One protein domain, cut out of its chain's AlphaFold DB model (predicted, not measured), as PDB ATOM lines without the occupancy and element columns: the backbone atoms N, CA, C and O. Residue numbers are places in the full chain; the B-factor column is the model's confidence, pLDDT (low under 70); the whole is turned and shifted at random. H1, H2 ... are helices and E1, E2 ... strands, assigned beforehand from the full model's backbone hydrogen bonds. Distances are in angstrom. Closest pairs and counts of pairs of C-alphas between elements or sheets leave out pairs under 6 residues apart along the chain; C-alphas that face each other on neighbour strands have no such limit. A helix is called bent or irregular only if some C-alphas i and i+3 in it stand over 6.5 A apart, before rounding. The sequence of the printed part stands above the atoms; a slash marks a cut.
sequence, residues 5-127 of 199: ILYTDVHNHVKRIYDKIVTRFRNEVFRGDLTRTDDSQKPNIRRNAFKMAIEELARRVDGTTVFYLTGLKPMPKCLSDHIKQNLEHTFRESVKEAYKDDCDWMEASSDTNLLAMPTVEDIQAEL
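AT A GLANCE: This is residues 5 to 127 of the 199 residues of an uncharacterized protein of Caenorhabditis tropicalis (UniProt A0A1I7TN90). Three long helices, H1, H2 and H3, make an up-and-down bundle in the shape of a rod, with the small strand hairpin E1 and E2 at one end between H2 and H3. From the far end of H3 a long unnamed stretch leads back to the short H4, at the same end as the hairpin. The 123 printed residues hold, in order, H1 H2 E1 E2 H3 H4; the class is mostly helix and the two-stranded sheet is antiparallel. The whole is only just loose, close to compact, with a radius of gyration of the C-alphas of 16.9 A and spans of 56 by 26 by 18 A.

IN THESE COORDINATES: Find C-alpha 5 at (136.144, 124.901, 164.727); from there H1 runs to residue 35, 46.6 A. H2, residues 39 to 62, 36.0 A, is irregular: C-alphas 40 and 43 are 7.0 A apart. Next come E1, residues 65 to 68, E2, residues 71 to 74, and H3, residues 77 to 98, 31.1 A. H4, residues 120 to 127, ends at (142.929, 142.722, 164.955).

HOW THE PARTS SIT: H1 and H2, a helical hairpin, touch at C-alphas 29 and 46, the closest, 5.8 A, at a shallow tilt of 23 degrees, opposite ways. The hub H3 touches H2, closest C-alphas 58 and 84, 5.8 A. Residues 14 to 22 of H1 touch H3, closest C-alphas 18 and 87, 7.0 A. H4 only just touches H3, with 3 pairs of C-alphas within 8 A, closest 78 and 123, 6.8 A. In the hairpin E1 and E2, look for N 66 and O 73, 2.8 A. Every O i to N i+4 pair is within hydrogen-bond range in H3 and H4, 25 of 27 in H1 and 18 of 20 in H2.

THE WHOLE: The C-alphas farthest apart, of Thr 37 and Thr 70, are 56.3 A apart. The printed part has no cut; the link H3 to H4, 21 residues, is long. Look for pLDDT under 70 at residues 5 to 8, 68 to 70, 101 to 104 and 106 to 116.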
ATOM      1  N   ILE A   5     135.900 125.319 166.124       45.88
ATOM      2  CA  ILE A   5     136.144 124.901 164.727       45.88
ATOM      3  C   ILE A   5     137.370 125.594 164.088       45.88
ATOM      4  O   ILE A   5     137.895 125.109 163.096       45.88
ATOM      5  N   LEU A   6     137.919 126.661 164.679       57.47
ATOM      6  CA  LEU A   6     139.076 127.370 164.102       57.47
ATOM      7  C   LEU A   6     140.445 126.795 164.504       57.47
ATOM      8  O   LEU A   6     141.413 126.941 163.761       57.47
ATOM      9  N   TYR A   7     140.547 126.129 165.657       58.84
ATOM     10  CA  TYR A   7     141.843 125.709 166.207       58.84
ATOM     11  C   TYR A   7     142.382 124.421 165.563       58.84
ATOM     12  O   TYR A   7     143.576 124.299 165.284       58.84
ATOM     13  N   THR A   8     141.498 123.465 165.270       61.25
ATOM     14  CA  THR A   8     141.850 122.160 164.689       61.25
ATOM     15  C   THR A   8     142.447 122.289 163.287       61.25
ATOM     16  O   THR A   8     143.399 121.581 162.951       61.25
ATOM     17  N   ASP A   9     141.941 123.223 162.482       71.56
ATOM     18  CA  ASP A   9     142.415 123.449 161.114       71.56
ATOM     19  C   ASP A   9     143.800 124.101 161.083       71.56
ATOM     20  O   ASP A   9     144.669 123.677 160.313       71.56
ATOM     21  N   VAL A  10     144.047 125.067 161.978       75.56
ATOM     22  CA  VAL A  10     145.369 125.683 162.153       75.56
ATOM     23  C   VAL A  10     146.373 124.640 162.631       75.56
ATOM     24  O   VAL A  10     147.437 124.508 162.030       75.56
ATOM     25  N   HIS A  11     146.025 123.829 163.632       79.19
ATOM     26  CA  HIS A  11     146.896 122.764 164.128       79.19
ATOM     27  C   HIS A  11     147.276 121.757 163.027       79.19
ATOM     28  O   HIS A  11     148.455 121.456 162.826       79.19
ATOM     29  N   ASN A  12     146.301 121.266 162.256       81.25
ATOM     30  CA  ASN A  12     146.555 120.333 161.154       81.25
ATOM     31  C   ASN A  12     147.395 120.961 160.035       81.25
ATOM     32  O   ASN A  12     148.207 120.290 159.394       81.25
ATOM     33  N   HIS A  13     147.213 122.253 159.772       84.25
ATOM     34  CA  HIS A  13     148.032 122.991 158.818       84.25
ATOM     35  C   HIS A  13     149.477 123.157 159.297       84.25
ATOM     36  O   HIS A  13     150.403 122.819 158.560       84.25
ATOM     37  N   VAL A  14     149.667 123.577 160.547       86.25
ATOM     38  CA  VAL A  14     150.973 123.711 161.207       86.25
ATOM     39  C   VAL A  14     151.722 122.378 161.214       86.25
ATOM     40  O   VAL A  14     152.883 122.321 160.807       86.25
ATOM     41  N   LYS A  15     151.041 121.278 161.548       88.81
ATOM     42  CA  LYS A  15     151.612 119.927 161.477       88.81
ATOM     43  C   LYS A  15     152.074 119.567 160.060       88.81
ATOM     44  O   LYS A  15     153.195 119.108 159.872       88.81
ATOM     45  N   ARG A  16     151.252 119.840 159.036       89.38
ATOM     46  CA  ARG A  16     151.627 119.602 157.628       89.38
ATOM     47  C   ARG A  16     152.824 120.439 157.186       89.38
ATOM     48  O   ARG A  16     153.592 119.982 156.339       89.38
ATOM     49  N   ILE A  17     152.966 121.664 157.696       89.62
ATOM     50  CA  ILE A  17     154.166 122.475 157.468       89.62
ATOM     51  C   ILE A  17     155.365 121.748 158.074       89.62
ATOM     52  O   ILE A  17     156.310 121.460 157.344       89.62
ATOM     53  N   TYR A  18     155.292 121.389 159.355       91.31
ATOM     54  CA  TYR A  18     156.375 120.714 160.067       91.31
ATOM     55  C   TYR A  18     156.840 119.428 159.367       91.31
ATOM     56  O   TYR A  18     158.019 119.298 159.035       91.31
ATOM     57  N   ASP A  19     155.916 118.526 159.028       91.44
ATOM     58  CA  ASP A  19     156.232 117.248 158.374       91.44
ATOM     59  C   ASP A  19     156.963 117.448 157.031       91.44
ATOM     60  O   ASP A  19     157.910 116.724 156.698       91.44
ATOM     61  N   LYS A  20     156.567 118.471 156.257       91.50
ATOM     62  CA  LYS A  20     157.228 118.828 154.993       91.50
ATOM     63  C   LYS A  20     158.645 119.348 155.212       91.50
ATOM     64  O   LYS A  20     159.537 118.991 154.440       91.50
ATOM     65  N   ILE A  21     158.854 120.175 156.237       92.19
ATOM     66  CA  ILE A  21     160.178 120.705 156.587       92.19
ATOM     67  C   ILE A  21     161.109 119.569 157.004       92.19
ATOM     68  O   ILE A  21     162.196 119.440 156.441       92.19
ATOM     69  N   VAL A  22     160.653 118.687 157.897       90.69
ATOM     70  CA  VAL A  22     161.419 117.515 158.346       90.69
ATOM     71  C   VAL A  22     161.797 116.617 157.172       90.69
ATOM     72  O   VAL A  22     162.956 116.225 157.035       90.69
ATOM     73  N   THR A  23     160.839 116.319 156.290       91.25
ATOM     74  CA  THR A  23     161.083 115.477 155.110       91.25
ATOM     75  C   THR A  23     162.129 116.099 154.190       91.25
ATOM     76  O   THR A  23     163.051 115.417 153.742       91.25
ATOM     77  N   ARG A  24     162.021 117.404 153.918       90.19
ATOM     78  CA  ARG A  24     162.975 118.104 153.054       90.19
ATOM     79  C   ARG A  24     164.369 118.139 153.669       90.19
ATOM     80  O   ARG A  24     165.324 117.827 152.970       90.19
ATOM     81  N   PHE A  25     164.475 118.461 154.954       92.06
ATOM     82  CA  PHE A  25     165.747 118.452 155.670       92.06
ATOM     83  C   PHE A  25     166.431 117.086 155.579       92.06
ATOM     84  O   PHE A  25     167.585 117.009 155.168       92.06
ATOM     85  N   ARG A  26     165.703 115.997 155.869       90.44
ATOM     86  CA  ARG A  26     166.232 114.629 155.752       90.44
ATOM     87  C   ARG A  26     166.740 114.326 154.345       90.44
ATOM     88  O   ARG A  26     167.821 113.768 154.202       90.44
ATOM     89  N   ASN A  27     165.990 114.722 153.319       89.56
ATOM     90  CA  ASN A  27     166.388 114.508 151.930       89.56
ATOM     91  C   ASN A  27     167.653 115.291 151.557       89.56
ATOM     92  O   ASN A  27     168.497 114.757 150.844       89.56
ATOM     93  N   GLU A  28     167.799 116.532 152.024       88.56
ATOM     94  CA  GLU A  28     168.993 117.345 151.758       88.56
ATOM     95  C   GLU A  28     170.229 116.811 152.488       88.56
ATOM     96  O   GLU A  28     171.288 116.685 151.872       88.56
ATOM     97  N   VAL A  29     170.094 116.409 153.757       87.81
ATOM     98  CA  VAL A  29     171.194 115.763 154.490       87.81
ATOM     99  C   VAL A  29     171.603 114.464 153.801       87.81
ATOM    100  O   VAL A  29     172.776 114.279 153.498       87.81
ATOM    101  N   PHE A  30     170.638 113.607 153.457       87.69
ATOM    102  CA  PHE A  30     170.907 112.342 152.775       87.69
ATOM    103  C   PHE A  30     171.603 112.536 151.418       87.69
ATOM    104  O   PHE A  30     172.557 111.833 151.097       87.69
ATOM    105  N   ARG A  31     171.167 113.517 150.617       84.44
ATOM    106  CA  ARG A  31     171.821 113.855 149.340       84.44
ATOM    107  C   ARG A  31     173.247 114.356 149.537       84.44
ATOM    108  O   ARG A  31     174.135 113.981 148.774       84.44
ATOM    109  N   GLY A  32     173.472 115.203 150.537       83.31
ATOM    110  CA  GLY A  32     174.812 115.685 150.852       83.31
ATOM    111  C   GLY A  32     175.738 114.562 151.323       83.31
ATOM    112  O   GLY A  32     176.881 114.499 150.878       83.31
ATOM    113  N   ASP A  33     175.219 113.628 152.122       79.69
ATOM    114  CA  ASP A  33     175.967 112.459 152.595       79.69
ATOM    115  C   ASP A  33     176.309 111.480 151.452       79.69
ATOM    116  O   ASP A  33     177.374 110.871 151.470       79.69
ATOM    117  N   LEU A  34     175.454 111.352 150.429       80.94
ATOM    118  CA  LEU A  34     175.728 110.512 149.251       80.94
ATOM    119  C   LEU A  34     176.744 111.115 148.273       80.94
ATOM    120  O   LEU A  34     177.395 110.384 147.529       80.94
ATOM    121  N   THR A  35     176.831 112.442 148.204       74.69
ATOM    122  CA  THR A  35     177.633 113.138 147.181       74.69
ATOM    123  C   THR A  35     179.078 113.374 147.601       74.69
ATOM    124  O   THR A  35     179.900 113.736 146.757       74.69
ATOM    125  N   ARG A  36     179.414 113.179 148.880       72.88
ATOM    126  CA  ARG A  36     180.744 113.477 149.418       72.88
ATOM    127  C   ARG A  36     181.361 112.260 150.086       72.88
ATOM    128  O   ARG A  36     180.799 111.685 151.006       72.88
ATOM    129  N   THR A  37     182.558 111.910 149.629       70.12
ATOM    130  CA  THR A  37     183.397 110.849 150.204       70.12
ATOM    131  C   THR A  37     184.171 111.302 151.444       70.12
ATOM    132  O   THR A  37     184.750 110.467 152.129       70.12
ATOM    133  N   ASP A  38     184.221 112.610 151.709       79.06
ATOM    134  CA  ASP A  38     184.938 113.206 152.837       79.06
ATOM    135  C   ASP A  38     183.982 113.508 154.000       79.06
ATOM    136  O   ASP A  38     183.154 114.425 153.937       79.06
ATOM    137  N   ASP A  39     184.131 112.739 155.077       77.44
ATOM    138  CA  ASP A  39     183.328 112.846 156.294       77.44
ATOM    139  C   ASP A  39     183.469 114.206 156.993       77.44
ATOM    140  O   ASP A  39     182.525 114.651 157.650       77.44
ATOM    141  N   SER A  40     184.583 114.923 156.792       77.88
ATOM    142  CA  SER A  40     184.810 116.244 157.396       77.88
ATOM    143  C   SER A  40     183.853 117.325 156.874       77.88
ATOM    144  O   SER A  40     183.678 118.374 157.497       77.88
ATOM    145  N   GLN A  41     183.192 117.079 155.738       79.44
ATOM    146  CA  GLN A  41     182.292 118.038 155.101       79.44
ATOM    147  C   GLN A  41     180.821 117.878 155.510       79.44
ATOM    148  O   GLN A  41     180.021 118.787 155.253       79.44
ATOM    149  N   LYS A  42     180.460 116.769 156.168       81.56
ATOM    150  CA  LYS A  42     179.090 116.473 156.622       81.56
ATOM    151  C   LYS A  42     178.512 117.528 157.581       81.56
ATOM    152  O   LYS A  42     177.364 117.927 157.362       81.56
ATOM    153  N   PRO A  43     179.267 118.090 158.548       82.94
ATOM    154  CA  PRO A  43     178.732 119.120 159.445       82.94
ATOM    155  C   PRO A  43     178.272 120.382 158.700       82.94
ATOM    156  O   PRO A  43     177.219 120.949 158.990       82.94
ATOM    157  N   ASN A  44     179.011 120.804 157.667       83.81
ATOM    158  CA  ASN A  44     178.657 121.979 156.863       83.81
ATOM    159  C   ASN A  44     177.393 121.754 156.021       83.81
ATOM    160  O   ASN A  44     176.582 122.668 155.866       83.81
ATOM    161  N   ILE A  45     177.206 120.540 155.495       85.00
ATOM    162  CA  ILE A  45     175.986 120.153 154.777       85.00
ATOM    163  C   ILE A  45     174.787 120.228 155.718       85.00
ATOM    164  O   ILE A  45     173.791 120.869 155.390       85.00
ATOM    165  N   ARG A  46     174.898 119.605 156.896       86.44
ATOM    166  CA  ARG A  46     173.834 119.576 157.907       86.44
ATOM    167  C   ARG A  46     173.461 120.985 158.358       86.44
ATOM    168  O   ARG A  46     172.278 121.319 158.347       86.44
ATOM    169  N   ARG A  47     174.458 121.841 158.619       86.56
ATOM    170  CA  ARG A  47     174.260 123.264 158.941       86.56
ATOM    171  C   ARG A  47     173.488 124.004 157.845       86.56
ATOM    172  O   ARG A  47     172.517 124.701 158.140       86.56
ATOM    173  N   ASN A  48     173.882 123.843 156.582       89.00
ATOM    174  CA  ASN A  48     173.209 124.508 155.463       89.00
ATOM    175  C   ASN A  48     171.775 123.998 155.271       89.00
ATOM    176  O   ASN A  48     170.852 124.801 155.131       89.00
ATOM    177  N   ALA A  49     171.573 122.679 155.326       89.81
ATOM    178  CA  ALA A  49     170.252 122.067 155.232       89.81
ATOM    179  C   ALA A  49     169.329 122.542 156.365       89.81
ATOM    180  O   ALA A  49     168.156 122.830 156.127       89.81
ATOM    181  N   PHE A  50     169.862 122.673 157.582       89.75
ATOM    182  CA  PHE A  50     169.129 123.195 158.728       89.75
ATOM    183  C   PHE A  50     168.724 124.656 158.531       89.75
ATOM    184  O   PHE A  50     167.551 124.988 158.684       89.75
ATOM    185  N   LYS A  51     169.658 125.523 158.118       89.88
ATOM    186  CA  LYS A  51     169.364 126.940 157.855       89.88
ATOM    187  C   LYS A  51     168.255 127.103 156.811       89.88
ATOM    188  O   LYS A  51     167.286 127.819 157.044       89.88
ATOM    189  N   MET A  52     168.350 126.363 155.705       90.81
ATOM    190  CA  MET A  52     167.315 126.358 154.666       90.81
ATOM    191  C   MET A  52     165.961 125.861 155.189       90.81
ATOM    192  O   MET A  52     164.918 126.364 154.774       90.81
ATOM    193  N   ALA A  53     165.958 124.867 156.081       91.31
ATOM    194  CA  ALA A  53     164.741 124.338 156.685       91.31
ATOM    195  C   ALA A  53     164.050 125.370 157.594       91.31
ATOM    196  O   ALA A  53     162.833 125.527 157.495       91.31
ATOM    197  N   ILE A  54     164.810 126.109 158.411       89.88
ATOM    198  CA  ILE A  54     164.288 127.184 159.271       89.88
ATOM    199  C   ILE A  54     163.726 128.345 158.443       89.88
ATOM    200  O   ILE A  54     162.596 128.777 158.671       89.88
ATOM    201  N   GLU A  55     164.456 128.809 157.428       91.31
ATOM    202  CA  GLU A  55     163.979 129.871 156.529       91.31
ATOM    203  C   GLU A  55     162.699 129.448 155.785       91.31
ATOM    204  O   GLU A  55     161.736 130.213 155.657       91.31
ATOM    205  N   GLU A  56     162.649 128.197 155.317       92.00
ATOM    206  CA  GLU A  56     161.475 127.654 154.642       92.00
ATOM    207  C   GLU A  56     160.266 127.556 155.588       92.00
ATOM    208  O   GLU A  56     159.139 127.846 155.175       92.00
ATOM    209  N   LEU A  57     160.493 127.158 156.842       92.50
ATOM    210  CA  LEU A  57     159.483 127.091 157.894       92.50
ATOM    211  C   LEU A  57     158.894 128.477 158.157       92.50
ATOM    212  O   LEU A  57     157.680 128.638 158.029       92.50
ATOM    213  N   ALA A  58     159.737 129.478 158.425       90.06
ATOM    214  CA  ALA A  58     159.302 130.844 158.714       90.06
ATOM    215  C   ALA A  58     158.418 131.403 157.591       90.06
ATOM    216  O   ALA A  58     157.278 131.806 157.824       90.06
ATOM    217  N   ARG A  59     158.883 131.289 156.342       92.00
ATOM    218  CA  ARG A  59     158.147 131.765 155.164       92.00
ATOM    219  C   ARG A  59     156.816 131.035 154.939       92.00
ATOM    220  O   ARG A  59     155.873 131.633 154.424       92.00
ATOM    221  N   ARG A  60     156.698 129.752 155.302       90.62
ATOM    222  CA  ARG A  60     155.418 129.020 155.210       90.62
ATOM    223  C   ARG A  60     154.422 129.462 156.270       90.62
ATOM    224  O   ARG A  60     153.229 129.525 155.974       90.62
ATOM    225  N   VAL A  61     154.899 129.741 157.479       89.88
ATOM    226  CA  VAL A  61     154.046 130.270 158.545       89.88
ATOM    227  C   VAL A  61     153.566 131.676 158.168       89.88
ATOM    228  O   VAL A  61     152.365 131.916 158.205       89.88
ATOM    229  N   ASP A  62     154.446 132.540 157.652       87.81
ATOM    230  CA  ASP A  62     154.075 133.886 157.175       87.81
ATOM    231  C   ASP A  62     153.062 133.879 156.026       87.81
ATOM    232  O   ASP A  62     152.175 134.727 155.963       87.81
ATOM    233  N   GLY A  63     153.155 132.901 155.124       86.12
ATOM    234  CA  GLY A  63     152.191 132.732 154.035       86.12
ATOM    235  C   GLY A  63     150.846 132.135 154.461       86.12
ATOM    236  O   GLY A  63     150.001 131.884 153.602       86.12
ATOM    237  N   THR A  64     150.639 131.840 155.747       86.25
ATOM    238  CA  THR A  64     149.419 131.180 156.217       86.25
ATOM    239  C   THR A  64     148.302 132.190 156.479       86.25
ATOM    240  O   THR A  64     148.460 133.173 157.201       86.25
ATOM    241  N   THR A  65     147.129 131.902 155.921       81.88
ATOM    242  CA  THR A  65     145.887 132.641 156.167       81.88
ATOM    243  C   THR A  65     144.986 131.873 157.128       81.88
ATOM    244  O   THR A  65     144.855 130.655 157.007       81.88
ATOM    245  N   VAL A  66     144.325 132.587 158.034       76.75
ATOM    246  CA  VAL A  66     143.365 132.042 159.000       76.75
ATOM    247  C   VAL A  66     141.966 132.551 158.654       76.75
ATOM    248  O   VAL A  66     141.790 133.671 158.169       76.75
ATOM    249  N   PHE A  67     140.959 131.707 158.858       71.56
ATOM    250  CA  PHE A  67     139.567 132.086 158.651       71.56
ATOM    251  C   PHE A  67     139.052 132.839 159.884       71.56
ATOM    252  O   PHE A  67     139.175 132.364 161.005       71.56
ATOM    253  N   TYR A  68     138.456 134.005 159.691       68.44
ATOM    254  CA  TYR A  68     137.752 134.748 160.735       68.44
ATOM    255  C   TYR A  68     136.267 134.827 160.384       68.44
ATOM    256  O   TYR A  68     135.881 134.609 159.238       68.44
ATOM    257  N   LEU A  69     135.425 135.245 161.336       64.25
ATOM    258  CA  LEU A  69     134.017 135.582 161.055       64.25
ATOM    259  C   LEU A  69     133.872 136.631 159.933       64.25
ATOM    260  O   LEU A  69     132.834 136.714 159.289       64.25
ATOM    261  N   THR A  70     134.926 137.415 159.690       66.12
ATOM    262  CA  THR A  70     135.003 138.448 158.648       66.12
ATOM    263  C   THR A  70     135.616 137.959 157.325       66.12
ATOM    264  O   THR A  70     135.771 138.759 156.407       66.12
ATOM    265  N   GLY A  71     135.953 136.668 157.207       74.12
ATOM    266  CA  GLY A  71     136.564 136.051 156.022       74.12
ATOM    267  C   GLY A  71     138.010 135.581 156.232       74.12
ATOM    268  O   GLY A  71     138.536 135.600 157.345       74.12
ATOM    269  N   LEU A  72     138.660 135.144 155.149       79.56
ATOM    270  CA  LEU A  72     140.081 134.770 155.138       79.56
ATOM    271  C   LEU A  72     140.958 136.008 155.330       79.56
ATOM    272  O   LEU A  72     140.886 136.950 154.538       79.56
ATOM    273  N   LYS A  73     141.817 135.985 156.347       79.31
ATOM    274  CA  LYS A  73     142.815 137.031 156.586       79.31
ATOM    275  C   LYS A  73     144.199 136.423 156.819       79.31
ATOM    276  O   LYS A  73     144.292 135.251 157.189       79.31
ATOM    277  N   PRO A  74     145.281 137.192 156.607       83.56
ATOM    278  CA  PRO A  74     146.604 136.804 157.080       83.56
ATOM    279  C   PRO A  74     146.563 136.479 158.573       83.56
ATOM    280  O   PRO A  74     145.787 137.078 159.321       83.56
ATOM    281  N   MET A  75     147.380 135.518 158.994       85.44
ATOM    282  CA  MET A  75     147.537 135.232 160.412       85.44
ATOM    283  C   MET A  75     148.109 136.460 161.146       85.44
ATOM    284  O   MET A  75     149.051 137.065 160.633       85.44
ATOM    285  N   PRO A  76     147.581 136.815 162.332       85.25
ATOM    286  CA  PRO A  76     148.133 137.851 163.192       85.25
ATOM    287  C   PRO A  76     149.604 137.587 163.456       85.25
ATOM    288  O   PRO A  76     150.012 136.437 163.658       85.25
ATOM    289  N   LYS A  77     150.398 138.648 163.461       86.44
ATOM    290  CA  LYS A  77     151.843 138.565 163.606       86.44
ATOM    291  C   LYS A  77     152.223 137.926 164.936       86.44
ATOM    292  O   LYS A  77     153.081 137.050 164.942       86.44
ATOM    293  N   CYS A  78     151.537 138.274 166.027       82.62
ATOM    294  CA  CYS A  78     151.784 137.665 167.339       82.62
ATOM    295  C   CYS A  78     151.631 136.132 167.322       82.62
ATOM    296  O   CYS A  78     152.467 135.409 167.864       82.62
ATOM    297  N   LEU A  79     150.599 135.626 166.640       83.88
ATOM    298  CA  LEU A  79     150.340 134.196 166.504       83.88
ATOM    299  C   LEU A  79     151.323 133.522 165.540       83.88
ATOM    300  O   LEU A  79     151.820 132.435 165.833       83.88
ATOM    301  N   SER A  80     151.622 134.174 164.414       86.88
ATOM    302  CA  SER A  80     152.603 133.706 163.430       86.88
ATOM    303  C   SER A  80     153.981 133.546 164.073       86.88
ATOM    304  O   SER A  80     154.591 132.482 163.977       86.88
ATOM    305  N   ASP A  81     154.443 134.562 164.801       87.81
ATOM    306  CA  ASP A  81     155.752 134.566 165.452       87.81
ATOM    307  C   ASP A  81     155.834 133.511 166.566       87.81
ATOM    308  O   ASP A  81     156.821 132.776 166.638       87.81
ATOM    309  N   HIS A  82     154.768 133.334 167.353       86.44
ATOM    310  CA  HIS A  82     154.693 132.257 168.344       86.44
ATOM    311  C   HIS A  82     154.770 130.859 167.699       86.44
ATOM    312  O   HIS A  82     155.528 129.996 168.149       86.44
ATOM    313  N   ILE A  83     154.031 130.623 166.608       87.31
ATOM    314  CA  ILE A  83     154.075 129.347 165.880       87.31
ATOM    315  C   ILE A  83     155.465 129.101 165.288       87.31
ATOM    316  O   ILE A  83     155.966 127.979 165.390       87.31
ATOM    317  N   LYS A  84     156.106 130.118 164.695       89.62
ATOM    318  CA  LYS A  84     157.471 129.995 164.157       89.62
ATOM    319  C   LYS A  84     158.444 129.546 165.233       89.62
ATOM    320  O   LYS A  84     159.146 128.566 165.013       89.62
ATOM    321  N   GLN A  85     158.443 130.211 166.388       87.69
ATOM    322  CA  GLN A  85     159.346 129.868 167.482       87.69
ATOM    323  C   GLN A  85     159.111 128.453 168.007       87.69
ATOM    324  O   GLN A  85     160.063 127.692 168.151       87.69
ATOM    325  N   ASN A  86     157.853 128.060 168.231       86.75
ATOM    326  CA  ASN A  86     157.538 126.710 168.700       86.75
ATOM    327  C   ASN A  86     157.973 125.637 167.700       86.75
ATOM    328  O   ASN A  86     158.548 124.615 168.087       86.75
ATOM    329  N   LEU A  87     157.691 125.845 166.411       88.75
ATOM    330  CA  LEU A  87     158.078 124.907 165.365       88.75
ATOM    331  C   LEU A  87     159.597 124.849 165.193       88.75
ATOM    332  O   LEU A  87     160.137 123.755 165.058       88.75
ATOM    333  N   GLU A  88     160.281 125.994 165.211       90.06
ATOM    334  CA  GLU A  88     161.742 126.065 165.158       90.06
ATOM    335  C   GLU A  88     162.363 125.331 166.346       90.06
ATOM    336  O   GLU A  88     163.236 124.487 166.145       90.06
ATOM    337  N   HIS A  89     161.890 125.598 167.564       87.06
ATOM    338  CA  HIS A  89     162.357 124.923 168.769       87.06
ATOM    339  C   HIS A  89     162.159 123.407 168.656       87.06
ATOM    340  O   HIS A  89     163.103 122.635 168.805       87.06
ATOM    341  N   THR A  90     160.945 122.971 168.307       88.06
ATOM    342  CA  THR A  90     160.616 121.544 168.144       88.06
ATOM    343  C   THR A  90     161.487 120.878 167.078       88.06
ATOM    344  O   THR A  90     161.966 119.755 167.262       88.06
ATOM    345  N   PHE A  91     161.722 121.575 165.965       89.38
ATOM    346  CA  PHE A  91     162.575 121.092 164.889       89.38
ATOM    347  C   PHE A  91     164.028 120.970 165.349       89.38
ATOM    348  O   PHE A  91     164.639 119.923 165.154       89.38
ATOM    349  N   ARG A  92     164.563 121.996 166.013       88.00
ATOM    350  CA  ARG A  92     165.925 122.019 166.555       88.00
ATOM    351  C   ARG A  92     166.162 120.867 167.526       88.00
ATOM    352  O   ARG A  92     167.136 120.141 167.358       88.00
ATOM    353  N   GLU A  93     165.254 120.644 168.473       86.25
ATOM    354  CA  GLU A  93     165.348 119.520 169.414       86.25
ATOM    355  C   GLU A  93     165.272 118.164 168.699       86.25
ATOM    356  O   GLU A  93     166.057 117.263 168.988       86.25
ATOM    357  N   SER A  94     164.414 118.036 167.682       86.81
ATOM    358  CA  SER A  94     164.343 116.816 166.863       86.81
ATOM    359  C   SER A  94     165.640 116.542 166.092       86.81
ATOM    360  O   SER A  94     166.020 115.385 165.915       86.81
ATOM    361  N   VAL A  95     166.326 117.586 165.615       87.12
ATOM    362  CA  VAL A  95     167.622 117.442 164.938       87.12
ATOM    363  C   VAL A  95     168.725 117.123 165.951       87.12
ATOM    364  O   VAL A  95     169.508 116.215 165.694       87.12
ATOM    365  N   LYS A  96     168.762 117.779 167.118       86.12
ATOM    366  CA  LYS A  96     169.722 117.447 168.185       86.12
ATOM    367  C   LYS A  96     169.626 115.987 168.613       86.12
ATOM    368  O   LYS A  96     170.642 115.310 168.712       86.12
ATOM    369  N   GLU A  97     168.406 115.487 168.799       85.44
ATOM    370  CA  GLU A  97     168.173 114.085 169.153       85.44
ATOM    371  C   GLU A  97     168.649 113.123 168.053       85.44
ATOM    372  O   GLU A  97     169.182 112.056 168.350       85.44
ATOM    373  N   ALA A  98     168.499 113.502 166.781       84.00
ATOM    374  CA  ALA A  98     168.921 112.681 165.648       84.00
ATOM    375  C   ALA A  98     170.442 112.693 165.398       84.00
ATOM    376  O   ALA A  98     170.960 111.737 164.822       84.00
ATOM    377  N   TYR A  99     171.153 113.749 165.808       81.62
ATOM    378  CA  TYR A  99     172.574 113.968 165.501       81.62
ATOM    379  C   TYR A  99     173.406 114.305 166.749       81.62
ATOM    380  O   TYR A  99     174.296 115.147 166.675       81.62
ATOM    381  N   LYS A 100     173.125 113.652 167.888       71.56
ATOM    382  CA  LYS A 100     173.684 113.940 169.230       71.56
ATOM    383  C   LYS A 100     175.186 114.254 169.286       71.56
ATOM    384  O   LYS A 100     175.583 115.074 170.105       71.56
ATOM    385  N   ASP A 101     175.982 113.651 168.407       67.12
ATOM    386  CA  ASP A 101     177.447 113.756 168.398       67.12
ATOM    387  C   ASP A 101     178.004 114.845 167.451       67.12
ATOM    388  O   ASP A 101     179.212 115.040 167.381       67.12
ATOM    389  N   ASP A 102     177.151 115.544 166.693       67.50
ATOM    390  CA  ASP A 102     177.552 116.499 165.647       67.50
ATOM    391  C   ASP A 102     176.536 117.649 165.530       67.50
ATOM    392  O   ASP A 102     175.937 117.879 164.477       67.50
ATOM    393  N   CYS A 103     176.280 118.335 166.651       65.88
ATOM    394  CA  CYS A 103     175.339 119.459 166.748       65.88
ATOM    395  C   CYS A 103     175.975 120.772 167.223       65.88
ATOM    396  O   CYS A 103     175.248 121.747 167.405       65.88
ATOM    397  N   ASP A 104     177.303 120.849 167.356       69.38
ATOM    398  CA  ASP A 104     178.022 122.064 167.792       69.38
ATOM    399  C   ASP A 104     177.782 123.272 166.871       69.38
ATOM    400  O   ASP A 104     178.003 124.425 167.235       69.38
ATOM    401  N   TRP A 105     177.307 123.017 165.651       70.06
ATOM    402  CA  TRP A 105     176.927 124.033 164.680       70.06
ATOM    403  C   TRP A 105     175.527 124.620 164.888       70.06
ATOM    404  O   TRP A 105     175.204 125.621 164.244       70.06
ATOM    405  N   MET A 106     174.690 124.012 165.730       69.00
ATOM    406  CA  MET A 106     173.440 124.615 166.171       69.00
ATOM    407  C   MET A 106     173.751 125.518 167.354       69.00
ATOM    408  O   MET A 106     173.917 125.042 168.475       69.00
ATOM    409  N   GLU A 107     173.793 126.827 167.109       63.06
ATOM    410  CA  GLU A 107     173.808 127.803 168.197       63.06
ATOM    411  C   GLU A 107     172.683 127.473 169.191       63.06
ATOM    412  O   GLU A 107     171.589 127.026 168.800       63.06
ATOM    413  N   ALA A 108     172.966 127.651 170.485       56.16
ATOM    414  CA  ALA A 108     171.925 127.614 171.500       56.16
ATOM    415  C   ALA A 108     170.813 128.567 171.050       56.16
ATOM    416  O   ALA A 108     171.105 129.682 170.623       56.16
ATOM    417  N   SER A 109     169.556 128.112 171.103       54.19
ATOM    418  CA  SER A 109     168.423 129.027 170.962       54.19
ATOM    419  C   SER A 109     168.677 130.172 171.935       54.19
ATOM    420  O   SER A 109     168.728 129.928 173.140       54.19
ATOM    421  N   SER A 110     168.906 131.386 171.429       49.62
ATOM    422  CA  SER A 110     169.111 132.575 172.264       49.62
ATOM    423  C   SER A 110     167.911 132.837 173.173       49.62
ATOM    424  O   SER A 110     168.032 133.540 174.171       49.62
ATOM    425  N   ASP A 111     166.780 132.205 172.868       49.75
ATOM    426  CA  ASP A 111     165.534 132.335 173.584       49.75
ATOM    427  C   ASP A 111     165.125 130.969 174.143       49.75
ATOM    428  O   ASP A 111     164.480 130.151 173.488       49.75
ATOM    429  N   THR A 112     165.524 130.697 175.385       46.84
ATOM    430  CA  THR A 112     164.899 129.658 176.224       46.84
ATOM    431  C   THR A 112     163.529 130.092 176.750       46.84
ATOM    432  O   THR A 112     162.818 129.290 177.351       46.84
ATOM    433  N   ASN A 113     163.125 131.340 176.507       53.69
ATOM    434  CA  ASN A 113     161.739 131.755 176.655       53.69
ATOM    435  C   ASN A 113     160.991 131.374 175.377       53.69
ATOM    436  O   ASN A 113     160.890 132.180 174.457       53.69
ATOM    437  N   LEU A 114     160.444 130.151 175.339       57.53
ATOM    438  CA  LEU A 114     159.245 129.884 174.541       57.53
ATOM    439  C   LEU A 114     158.305 131.068 174.785       57.53
ATOM    440  O   LEU A 114     157.898 131.270 175.933       57.53
ATOM    441  N   LEU A 115     158.036 131.895 173.763       61.06
ATOM    442  CA  LEU A 115     157.086 132.996 173.910       61.06
ATOM    443  C   LEU A 115     155.835 132.417 174.562       61.06
ATOM    444  O   LEU A 115     155.310 131.404 174.087       61.06
ATOM    445  N   ALA A 116     155.383 133.028 175.659       68.50
ATOM    446  CA  ALA A 116     154.106 132.661 176.248       68.50
ATOM    447  C   ALA A 116     153.065 132.639 175.124       68.50
ATOM    448  O   ALA A 116     153.116 133.486 174.226       68.50
ATOM    449  N   MET A 117     152.178 131.636 175.132       71.94
ATOM    450  CA  MET A 117     151.098 131.593 174.150       71.94
ATOM    451  C   MET A 117     150.432 132.971 174.114       71.94
ATOM    452  O   MET A 117     150.041 133.450 175.184       71.94
ATOM    453  N   PRO A 118     150.340 133.614 172.936       78.50
ATOM    454  CA  PRO A 118     149.688 134.904 172.839       78.50
ATOM    455  C   PRO A 118     148.272 134.747 173.375       78.50
ATOM    456  O   PRO A 118     147.572 133.778 173.060       78.50
ATOM    457  N   THR A 119     147.886 135.672 174.241       80.62
ATOM    458  CA  THR A 119     146.562 135.649 174.848       80.62
ATOM    459  C   THR A 119     145.507 136.013 173.805       80.62
ATOM    460  O   THR A 119     145.808 136.535 172.724       80.62
ATOM    461  N   VAL A 120     144.239 135.729 174.108       75.62
ATOM    462  CA  VAL A 120     143.135 136.143 173.231       75.62
ATOM    463  C   VAL A 120     143.110 137.668 173.114       75.62
ATOM    464  O   VAL A 120     142.842 138.197 172.037       75.62
ATOM    465  N   GLU A 121     143.463 138.362 174.194       78.44
ATOM    466  CA  GLU A 121     143.578 139.810 174.283       78.44
ATOM    467  C   GLU A 121     144.652 140.358 173.334       78.44
ATOM    468  O   GLU A 121     144.386 141.335 172.633       78.44
ATOM    469  N   ASP A 122     145.816 139.704 173.236       79.81
ATOM    470  CA  ASP A 122     146.899 140.110 172.327       79.81
ATOM    471  C   ASP A 122     146.463 140.011 170.857       79.81
ATOM    472  O   ASP A 122     146.625 140.949 170.070       79.81
ATOM    473  N   ILE A 123     145.835 138.887 170.498       78.69
ATOM    474  CA  ILE A 123     145.314 138.650 169.145       78.69
ATOM    475  C   ILE A 123     144.188 139.643 168.822       78.69
ATOM    476  O   ILE A 123     144.108 140.173 167.709       78.69
ATOM    477  N   GLN A 124     143.306 139.909 169.788       78.88
ATOM    478  CA  GLN A 124     142.197 140.843 169.628       78.88
ATOM    479  C   GLN A 124     142.690 142.287 169.482       78.88
ATOM    480  O   GLN A 124     142.154 143.019 168.648       78.88
ATOM    481  N   ALA A 125     143.712 142.696 170.235       84.31
ATOM    482  CA  ALA A 125     144.306 144.027 170.139       84.31
ATOM    483  C   ALA A 125     144.908 144.282 168.747       84.31
ATOM    484  O   ALA A 125     144.644 145.328 168.149       84.31
ATOM    485  N   GLU A 126     145.643 143.313 168.191       86.00
ATOM    486  CA  GLU A 126     146.209 143.417 166.839       86.00
ATOM    487  C   GLU A 126     145.106 143.516 165.770       86.00
ATOM    488  O   GLU A 126     145.149 144.381 164.890       86.00
ATOM    489  N   LEU A 127     144.065 142.684 165.877       82.62
ATOM    490  CA  LEU A 127     142.929 142.722 164.955       82.62
ATOM    491  C   LEU A 127     142.169 144.056 165.024       82.62
ATOM    492  O   LEU A 127     141.759 144.588 163.991       82.62
TER     493      LEU A 127